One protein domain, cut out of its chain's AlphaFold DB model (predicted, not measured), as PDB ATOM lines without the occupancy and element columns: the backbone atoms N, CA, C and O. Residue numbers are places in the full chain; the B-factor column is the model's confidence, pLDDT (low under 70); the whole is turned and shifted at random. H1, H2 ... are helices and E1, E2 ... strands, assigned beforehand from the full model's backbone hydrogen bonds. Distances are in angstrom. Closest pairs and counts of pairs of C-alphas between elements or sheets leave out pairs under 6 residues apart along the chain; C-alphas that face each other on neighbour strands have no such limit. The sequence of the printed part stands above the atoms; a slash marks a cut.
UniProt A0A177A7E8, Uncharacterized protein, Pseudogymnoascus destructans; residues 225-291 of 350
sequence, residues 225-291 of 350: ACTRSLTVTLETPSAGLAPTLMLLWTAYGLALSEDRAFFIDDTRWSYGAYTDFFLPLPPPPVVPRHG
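What this domain is: This is residues 225 to 291 of the 350 residues of an uncharacterized protein of Pseudogymnoascus destructans (UniProt A0A177A7E8). A small sheet of two strands, E1 beside E2, has helix H1 packed over one face, while a loop, residues 266 to 291, swings out past E2 and folds back towards the first residue. The 67 printed residues run E1, H1, E2; the class is mixed, helices and strands, with under half in named elements. The whole is compact, radius of gyration of the C-alphas 12.1 A, and spans 34 by 21 by 20 A.

How they stand to each other: E1, residues 229 to 233, and E2, residues 261 to 265, are parallel neighbours at 19 degrees; N 230 and O 261 are within hydrogen-bond range, 2.8 A. With H1, residues 241 to 258, they form a strand-helix-strand unit, parallel strands with a helix between, its crossover right-handed. The closest C-alphas of E1 and H1 are those of Leu 230 and Ala 255, 6.3 A; of H1 and E2, Ala 255 and Phe 262, 6.2 A. In H1 every O i to N i+4 pair is within hydrogen-bond range.

Where its parts are: E1 begins at C-alpha 229 (-42.120, -14.810, -42.152) and measures 13.2 A, H1 25.7 A. E2, 13.4 A, ends at C-alpha 265 (-33.062, -23.306, -44.679).

The domain as a whole: The printed part has no cut. Residues 225 to 226 and 283 to 291 have pLDDT under 70.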
ATOM      1  N   ALA A 225     -37.049  -7.865 -36.216       66.75
ATOM      2  CA  ALA A 225     -37.512  -9.249 -36.294       66.75
ATOM      3  C   ALA A 225     -38.893  -9.355 -36.967       66.75
ATOM      4  O   ALA A 225     -39.869  -8.776 -36.470       66.75
ATOM      5  N   CYS A 226     -38.978 -10.144 -38.047       67.75
ATOM      6  CA  CYS A 226     -40.157 -10.334 -38.903       67.75
ATOM      7  C   CYS A 226     -41.486 -10.352 -38.133       67.75
ATOM      8  O   CYS A 226     -41.669 -11.164 -37.230       67.75
ATOM      9  N   THR A 227     -42.461  -9.530 -38.526       74.81
ATOM     10  CA  THR A 227     -43.857  -9.676 -38.064       74.81
ATOM     11  C   THR A 227     -44.554 -10.861 -38.731       74.81
ATOM     12  O   THR A 227     -45.421 -11.493 -38.127       74.81
ATOM     13  N   ARG A 228     -44.167 -11.165 -39.976       78.38
ATOM     14  CA  ARG A 228     -44.651 -12.276 -40.796       78.38
ATOM     15  C   ARG A 228     -43.516 -12.836 -41.650       78.38
ATOM     16  O   ARG A 228     -43.038 -12.170 -42.563       78.38
ATOM     17  N   SER A 229     -43.119 -14.072 -41.373       85.38
ATOM     18  CA  SER A 229     -42.120 -14.810 -42.152       85.38
ATOM     19  C   SER A 229     -42.614 -16.206 -42.527       85.38
ATOM     20  O   SER A 229     -43.530 -16.743 -41.897       85.38
ATOM     21  N   LEU A 230     -42.023 -16.799 -43.559       83.94
ATOM     22  CA  LEU A 230     -42.166 -18.205 -43.929       83.94
ATOM     23  C   LEU A 230     -40.763 -18.749 -44.206       83.94
ATOM     24  O   LEU A 230     -40.112 -18.282 -45.133       83.94
ATOM     25  N   THR A 231     -40.311 -19.709 -43.401       85.06
ATOM     26  CA  THR A 231     -39.049 -20.427 -43.620       85.06
ATOM     27  C   THR A 231     -39.352 -21.809 -44.188       85.06
ATOM     28  O   THR A 231     -40.249 -22.483 -43.678       85.06
ATOM     29  N   VAL A 232     -38.629 -22.222 -45.228       86.50
ATOM     30  CA  VAL A 232     -38.739 -23.550 -45.849       86.50
ATOM     31  C   VAL A 232     -37.445 -24.318 -45.627       86.50
ATOM     32  O   VAL A 232     -36.415 -23.944 -46.180       86.50
ATOM     33  N   THR A 233     -37.509 -25.408 -44.869       87.00
ATOM     34  CA  THR A 233     -36.434 -26.404 -44.800       87.00
ATOM     35  C   THR A 233     -36.396 -27.207 -46.100       87.00
ATOM     36  O   THR A 233     -37.409 -27.792 -46.486       87.00
ATOM     37  N   LEU A 234     -35.244 -27.262 -46.771       87.31
ATOM     38  CA  LEU A 234     -35.054 -28.064 -47.991       87.31
ATOM     39  C   LEU A 234     -34.852 -29.564 -47.710       87.31
ATOM     40  O   LEU A 234     -34.827 -30.376 -48.636       87.31
ATOM     41  N   GLU A 235     -34.708 -29.948 -46.444       85.12
ATOM     42  CA  GLU A 235     -34.652 -31.342 -46.010       85.12
ATOM     43  C   GLU A 235     -35.959 -32.080 -46.359       85.12
ATOM     44  O   GLU A 235     -37.041 -31.724 -45.892       85.12
ATOM     45  N   THR A 236     -35.863 -33.134 -47.173       78.44
ATOM     46  CA  THR A 236     -37.006 -33.977 -47.554       78.44
ATOM     47  C   THR A 236     -36.654 -35.461 -47.440       78.44
ATOM     48  O   THR A 236     -35.605 -35.855 -47.949       78.44
ATOM     49  N   PRO A 237     -37.535 -36.322 -46.889       72.81
ATOM     50  CA  PRO A 237     -37.286 -37.765 -46.784       72.81
ATOM     51  C   PRO A 237     -37.377 -38.507 -48.132       72.81
ATOM     52  O   PRO A 237     -37.067 -39.693 -48.219       72.81
ATOM     53  N   SER A 238     -37.832 -37.841 -49.198       73.81
ATOM     54  CA  SER A 238     -37.880 -38.402 -50.550       73.81
ATOM     55  C   SER A 238     -36.509 -38.335 -51.226       73.81
ATOM     56  O   SER A 238     -35.887 -37.278 -51.264       73.81
ATOM     57  N   ALA A 239     -36.073 -39.439 -51.840       71.81
ATOM     58  CA  ALA A 239     -34.779 -39.564 -52.523       71.81
ATOM     59  C   ALA A 239     -34.723 -38.850 -53.898       71.81
ATOM     60  O   ALA A 239     -34.335 -39.444 -54.905       71.81
ATOM     61  N   GLY A 240     -35.151 -37.587 -53.972       83.44
ATOM     62  CA  GLY A 240     -35.174 -36.821 -55.215       83.44
ATOM     63  C   GLY A 240     -35.360 -35.318 -55.015       83.44
ATOM     64  O   GLY A 240     -36.132 -34.879 -54.171       83.44
ATOM     65  N   LEU A 241     -34.702 -34.536 -55.871       88.00
ATOM     66  CA  LEU A 241     -34.699 -33.069 -55.847       88.00
ATOM     67  C   LEU A 241     -36.031 -32.441 -56.315       88.00
ATOM     68  O   LEU A 241     -36.385 -31.339 -55.899       88.00
ATOM     69  N   ALA A 242     -36.805 -33.133 -57.160       89.69
ATOM     70  CA  ALA A 242     -38.062 -32.603 -57.704       89.69
ATOM     71  C   ALA A 242     -39.163 -32.364 -56.639       89.69
ATOM     72  O   ALA A 242     -39.761 -31.286 -56.667       89.69
ATOM     73  N   PRO A 243     -39.416 -33.273 -55.668       88.31
ATOM     74  CA  PRO A 243     -40.229 -32.976 -54.485       88.31
ATOM     75  C   PRO A 243     -39.795 -31.708 -53.739       88.31
ATOM     76  O   PRO A 243     -40.644 -30.873 -53.430       88.31
ATOM     77  N   THR A 244     -38.489 -31.516 -53.513       88.75
ATOM     78  CA  THR A 244     -37.957 -30.322 -52.839       88.75
ATOM     79  C   THR A 244     -38.244 -29.043 -53.630       88.75
ATOM     80  O   THR A 244     -38.668 -28.046 -53.050       88.75
ATOM     81  N   LEU A 245     -38.100 -29.063 -54.962       91.19
ATOM     82  CA  LEU A 245     -38.454 -27.913 -55.806       91.19
ATOM     83  C   LEU A 245     -39.959 -27.622 -55.824       91.19
ATOM     84  O   LEU A 245     -40.348 -26.456 -55.847       91.19
ATOM     85  N   MET A 246     -40.815 -28.646 -55.790       91.56
ATOM     86  CA  MET A 246     -42.267 -28.453 -55.689       91.56
ATOM     87  C   MET A 246     -42.668 -27.867 -54.328       91.56
ATOM     88  O   MET A 246     -43.511 -26.968 -54.277       91.56
ATOM     89  N   LEU A 247     -42.031 -28.307 -53.236       89.25
ATOM     90  CA  LEU A 247     -42.182 -27.707 -51.907       89.25
ATOM     91  C   LEU A 247     -41.742 -26.234 -51.916       89.25
ATOM     92  O   LEU A 247     -42.515 -25.367 -51.517       89.25
ATOM     93  N   LEU A 248     -40.549 -25.938 -52.438       90.69
ATOM     94  CA  LEU A 248     -40.019 -24.576 -52.531       90.69
ATOM     95  C   LEU A 248     -40.941 -23.658 -53.355       90.69
ATOM     96  O   LEU A 248     -41.284 -22.567 -52.904       90.69
ATOM     97  N   TRP A 249     -41.385 -24.109 -54.531       91.50
ATOM     98  CA  TRP A 249     -42.264 -23.345 -55.421       91.50
ATOM     99  C   TRP A 249     -43.638 -23.068 -54.796       91.50
ATOM    100  O   TRP A 249     -44.125 -21.936 -54.832       91.50
ATOM    101  N   THR A 250     -44.265 -24.081 -54.191       91.94
ATOM    102  CA  THR A 250     -45.581 -23.923 -53.547       91.94
ATOM    103  C   THR A 250     -45.505 -23.058 -52.289       91.94
ATOM    104  O   THR A 250     -46.366 -22.200 -52.093       91.94
ATOM    105  N   ALA A 251     -44.455 -23.204 -51.479       90.38
ATOM    106  CA  ALA A 251     -44.231 -22.371 -50.303       90.38
ATOM    107  C   ALA A 251     -43.886 -20.913 -50.662       90.38
ATOM    108  O   ALA A 251     -44.374 -20.001 -49.994       90.38
ATOM    109  N   TYR A 252     -43.122 -20.674 -51.734       91.19
ATOM    110  CA  TYR A 252     -42.859 -19.326 -52.251       91.19
ATOM    111  C   TYR A 252     -44.144 -18.660 -52.765       91.19
ATOM    112  O   TYR A 252     -44.450 -17.528 -52.392       91.19
ATOM    113  N   GLY A 253     -44.954 -19.386 -53.545       92.56
ATOM    114  CA  GLY A 253     -46.272 -18.916 -53.981       92.56
ATOM    115  C   GLY A 253     -47.202 -18.589 -52.807       92.56
ATOM    116  O   GLY A 253     -47.903 -17.578 -52.837       92.56
ATOM    117  N   LEU A 254     -47.158 -19.390 -51.736       90.56
ATOM    118  CA  LEU A 254     -47.917 -19.127 -50.516       90.56
ATOM    119  C   LEU A 254     -47.398 -17.888 -49.769       90.56
ATOM    120  O   LEU A 254     -48.206 -17.042 -49.388       90.56
ATOM    121  N   ALA A 255     -46.081 -17.725 -49.615       89.75
ATOM    122  CA  ALA A 255     -45.484 -16.540 -48.993       89.75
ATOM    123  C   ALA A 255     -45.834 -15.243 -49.740       89.75
ATOM    124  O   ALA A 255     -46.198 -14.254 -49.103       89.75
ATOM    125  N   LEU A 256     -45.809 -15.278 -51.077       90.50
ATOM    126  CA  LEU A 256     -46.237 -14.174 -51.936       90.50
ATOM    127  C   LEU A 256     -47.737 -13.867 -51.776       90.50
ATOM    128  O   LEU A 256     -48.123 -12.702 -51.747       90.50
ATOM    129  N   SER A 257     -48.585 -14.892 -51.630       91.25
ATOM    130  CA  SER A 257     -50.035 -14.715 -51.433       91.25
ATOM    131  C   SER A 257     -50.434 -14.201 -50.042       91.25
ATOM    132  O   SER A 257     -51.519 -13.645 -49.882       91.25
ATOM    133  N   GLU A 258     -49.576 -14.386 -49.033       88.38
ATOM    134  CA  GLU A 258     -49.841 -14.022 -47.632       88.38
ATOM    135  C   GLU A 258     -49.074 -12.778 -47.147       88.38
ATOM    136  O   GLU A 258     -49.213 -12.403 -45.977       88.38
ATOM    137  N   ASP A 259     -48.277 -12.157 -48.023       88.50
ATOM    138  CA  ASP A 259     -47.349 -11.058 -47.718       88.50
ATOM    139  C   ASP A 259     -46.413 -11.406 -46.541       88.50
ATOM    140  O   ASP A 259     -46.504 -10.883 -45.424       88.50
ATOM    141  N   ARG A 260     -45.559 -12.417 -46.770       85.81
ATOM    142  CA  ARG A 260     -44.626 -12.978 -45.779       85.81
ATOM    143  C   ARG A 260     -43.194 -12.910 -46.297       85.81
ATOM    144  O   ARG A 260     -42.915 -13.373 -47.399       85.81
ATOM    145  N   ALA A 261     -42.271 -12.433 -45.461       85.88
ATOM    146  CA  ALA A 261     -40.842 -12.506 -45.751       85.88
ATOM    147  C   ALA A 261     -40.413 -13.980 -45.884       85.88
ATOM    148  O   ALA A 261     -40.607 -14.770 -44.955       85.88
ATOM    149  N   PHE A 262     -39.886 -14.352 -47.047       86.56
ATOM    150  CA  PHE A 262     -39.560 -15.735 -47.391       86.56
ATOM    151  C   PHE A 262     -38.091 -16.047 -47.097       86.56
ATOM    152  O   PHE A 262     -37.206 -15.272 -47.453       86.56
ATOM    153  N   PHE A 263     -37.848 -17.193 -46.465       86.94
ATOM    154  CA  PHE A 263     -36.528 -17.682 -46.085       86.94
ATOM    155  C   PHE A 263     -36.380 -19.150 -46.483       86.94
ATOM    156  O   PHE A 263     -37.345 -19.918 -46.452       86.94
ATOM    157  N   ILE A 264     -35.157 -19.541 -46.813       86.50
ATOM    158  CA  ILE A 264     -34.776 -20.915 -47.132       86.50
ATOM    159  C   ILE A 264     -33.810 -21.376 -46.039       86.50
ATOM    160  O   ILE A 264     -32.950 -20.603 -45.623       86.50
ATOM    161  N   ASP A 265     -33.985 -22.605 -45.568       85.12
ATOM    162  CA  ASP A 265     -33.062 -23.306 -44.679       85.12
ATOM    163  C   ASP A 265     -32.550 -24.549 -45.418       85.12
ATOM    164  O   ASP A 265     -33.282 -25.512 -45.661       85.12
ATOM    165  N   ASP A 266     -31.294 -24.479 -45.842       86.94
ATOM    166  CA  ASP A 266     -30.564 -25.501 -46.584       86.94
ATOM    167  C   ASP A 266     -29.567 -26.278 -45.704       86.94
ATOM    168  O   ASP A 266     -28.896 -27.183 -46.197       86.94
ATOM    169  N   THR A 267     -29.520 -26.007 -44.392       83.88
ATOM    170  CA  THR A 267     -28.510 -26.550 -43.458       83.88
ATOM    171  C   THR A 267     -28.455 -28.079 -43.387       83.88
ATOM    172  O   THR A 267     -27.429 -28.644 -43.005       83.88
ATOM    173  N   ARG A 268     -29.551 -28.756 -43.751       82.25
ATOM    174  CA  ARG A 268     -29.683 -30.222 -43.795       82.25
ATOM    175  C   ARG A 268     -30.108 -30.733 -45.181       82.25
ATOM    176  O   ARG A 268     -30.700 -31.804 -45.299       82.25
ATOM    177  N   TRP A 269     -29.843 -29.968 -46.244       87.44
ATOM    178  CA  TRP A 269     -30.178 -30.369 -47.611       87.44
ATOM    179  C   TRP A 269     -29.157 -31.369 -48.172       87.44
ATOM    180  O   TRP A 269     -27.949 -31.156 -48.126       87.44
ATOM    181  N   SER A 270     -29.642 -32.474 -48.738       87.25
ATOM    182  CA  SER A 270     -28.811 -33.605 -49.177       87.25
ATOM    183  C   SER A 270     -28.013 -33.374 -50.469       87.25
ATOM    184  O   SER A 270     -27.264 -34.261 -50.876       87.25
ATOM    185  N   TYR A 271     -28.163 -32.213 -51.115       86.62
ATOM    186  CA  TYR A 271     -27.540 -31.901 -52.408       86.62
ATOM    187  C   TYR A 271     -26.407 -30.859 -52.335       86.62
ATOM    188  O   TYR A 271     -25.639 -30.767 -53.290       86.62
ATOM    189  N   GLY A 272     -26.273 -30.105 -51.239       86.44
ATOM    190  CA  GLY A 272     -25.338 -28.977 -51.100       86.44
ATOM    191  C   GLY A 272     -26.021 -27.762 -50.469       86.44
ATOM    192  O   GLY A 272     -27.076 -27.913 -49.853       86.44
ATOM    193  N   ALA A 273     -25.460 -26.564 -50.639       86.62
ATOM    194  CA  ALA A 273     -26.148 -25.319 -50.292       86.62
ATOM    195  C   ALA A 273     -27.090 -24.883 -51.427       86.62
ATOM    196  O   ALA A 273     -26.865 -25.174 -52.604       86.62
ATOM    197  N   TYR A 274     -28.142 -24.129 -51.106       87.12
ATOM    198  CA  TYR A 274     -29.081 -23.592 -52.096       87.12
ATOM    199  C   TYR A 274     -28.368 -22.723 -53.146       87.12
ATOM    200  O   TYR A 274     -28.664 -22.801 -54.342       87.12
ATOM    201  N   THR A 275     -27.384 -21.939 -52.698       87.38
ATOM    202  CA  THR A 275     -26.584 -21.027 -53.529       87.38
ATOM    203  C   THR A 275     -25.651 -21.720 -54.521       87.38
ATOM    204  O   THR A 275     -25.180 -21.063 -55.447       87.38
ATOM    205  N   ASP A 276     -25.398 -23.022 -54.367       88.06
ATOM    206  CA  ASP A 276     -24.540 -23.784 -55.286       88.06
ATOM    207  C   ASP A 276     -25.264 -24.090 -56.612       88.06
ATOM    208  O   ASP A 276     -24.631 -24.309 -57.646       88.06
ATOM    209  N   PHE A 277     -26.603 -24.076 -56.590       88.19
ATOM    210  CA  PHE A 277     -27.470 -24.420 -57.724       88.19
ATOM    211  C   PHE A 277     -28.354 -23.255 -58.192       88.19
ATOM    212  O   PHE A 277     -28.785 -23.237 -59.347       88.19
ATOM    213  N   PHE A 278     -28.650 -22.296 -57.310       88.94
ATOM    214  CA  PHE A 278     -29.611 -21.223 -57.554       88.94
ATOM    215  C   PHE A 278     -29.062 -19.854 -57.149       88.94
ATOM    216  O   PHE A 278     -28.262 -19.719 -56.228       88.94
ATOM    217  N   LEU A 279     -29.541 -18.807 -57.824       86.31
ATOM    218  CA  LEU A 279     -29.248 -17.433 -57.423       86.31
ATOM    219  C   LEU A 279     -29.869 -17.151 -56.041       86.31
ATOM    220  O   LEU A 279     -31.034 -17.504 -55.830       86.31
ATOM    221  N   PRO A 280     -29.147 -16.492 -55.116       77.06
ATOM    222  CA  PRO A 280     -29.709 -16.114 -53.827       77.06
ATOM    223  C   PRO A 280     -30.901 -15.174 -54.030       77.06
ATOM    224  O   PRO A 280     -30.841 -14.228 -54.821       77.06
ATOM    225  N   LEU A 281     -31.987 -15.427 -53.299       73.94
ATOM    226  CA  LEU A 281     -33.137 -14.527 -53.285       73.94
ATOM    227  C   LEU A 281     -32.714 -13.166 -52.700       73.94
ATOM    228  O   LEU A 281     -31.870 -13.131 -51.802       73.94
ATOM    229  N   PRO A 282     -33.297 -12.043 -53.167       71.50
ATOM    230  CA  PRO A 282     -33.020 -10.735 -52.584       71.50
ATOM    231  C   PRO A 282     -33.377 -10.770 -51.086       71.50
ATOM    232  O   PRO A 282     -34.530 -11.071 -50.756       71.50
ATOM    233  N   PRO A 283     -32.420 -10.512 -50.174       64.56
ATOM    234  CA  PRO A 283     -32.646 -10.714 -48.751       64.56
ATOM    235  C   PRO A 283     -33.724  -9.743 -48.249       64.56
ATOM    236  O   PRO A 283     -33.625  -8.538 -48.502       64.56
ATOM    237  N   PRO A 284     -34.762 -10.225 -47.541       65.81
ATOM    238  CA  PRO A 284     -35.765  -9.342 -46.966       65.81
ATOM    239  C   PRO A 284     -35.123  -8.451 -45.881       65.81
ATOM    240  O   PRO A 284     -34.196  -8.889 -45.199       65.81
ATOM    241  N   PRO A 285     -35.613  -7.215 -45.662       64.19
ATOM    242  CA  PRO A 285     -35.000  -6.232 -44.754       64.19
ATOM    243  C   PRO A 285     -35.268  -6.517 -43.257       64.19
ATOM    244  O   PRO A 285     -35.415  -5.602 -42.449       64.19
ATOM    245  N   VAL A 286     -35.413  -7.792 -42.897       64.44
ATOM    246  CA  VAL A 286     -35.933  -8.296 -41.621       64.44
ATOM    247  C   VAL A 286     -35.354  -9.685 -41.337       64.44
ATOM    248  O   VAL A 286     -35.170 -10.478 -42.258       64.44
ATOM    249  N   VAL A 287     -35.099 -10.006 -40.067       66.81
ATOM    250  CA  VAL A 287     -34.557 -11.320 -39.659       66.81
ATOM    251  C   VAL A 287     -35.661 -12.295 -39.219       66.81
ATOM    252  O   VAL A 287     -36.633 -11.870 -38.577       66.81
ATOM    253  N   PRO A 288     -35.552 -13.604 -39.533       59.06
ATOM    254  CA  PRO A 288     -36.578 -14.591 -39.204       59.06
ATOM    255  C   PRO A 288     -36.636 -14.851 -37.691       59.06
ATOM    256  O   PRO A 288     -35.618 -15.055 -37.034       59.06
ATOM    257  N   ARG A 289     -37.850 -14.899 -37.124       56.12
ATOM    258  CA  ARG A 289     -38.097 -14.940 -35.663       56.12
ATOM    259  C   ARG A 289     -37.694 -16.225 -34.921       56.12
ATOM    260  O   ARG A 289     -37.982 -16.335 -33.732       56.12
ATOM    261  N   HIS A 290     -37.078 -17.194 -35.594       48.03
ATOM    262  CA  HIS A 290     -36.896 -18.555 -35.071       48.03
ATOM    263  C   HIS A 290     -35.450 -19.074 -35.139       48.03
ATOM    264  O   HIS A 290     -35.225 -20.255 -34.912       48.03
ATOM    265  N   GLY A 291     -34.471 -18.202 -35.420       40.69
ATOM    266  CA  GLY A 291     -33.043 -18.561 -35.430       40.69
ATOM    267  C   GLY A 291     -32.341 -18.520 -34.063       40.69
ATOM    268  O   GLY A 291     -31.182 -18.908 -33.974       40.69
TER     269      GLY A 291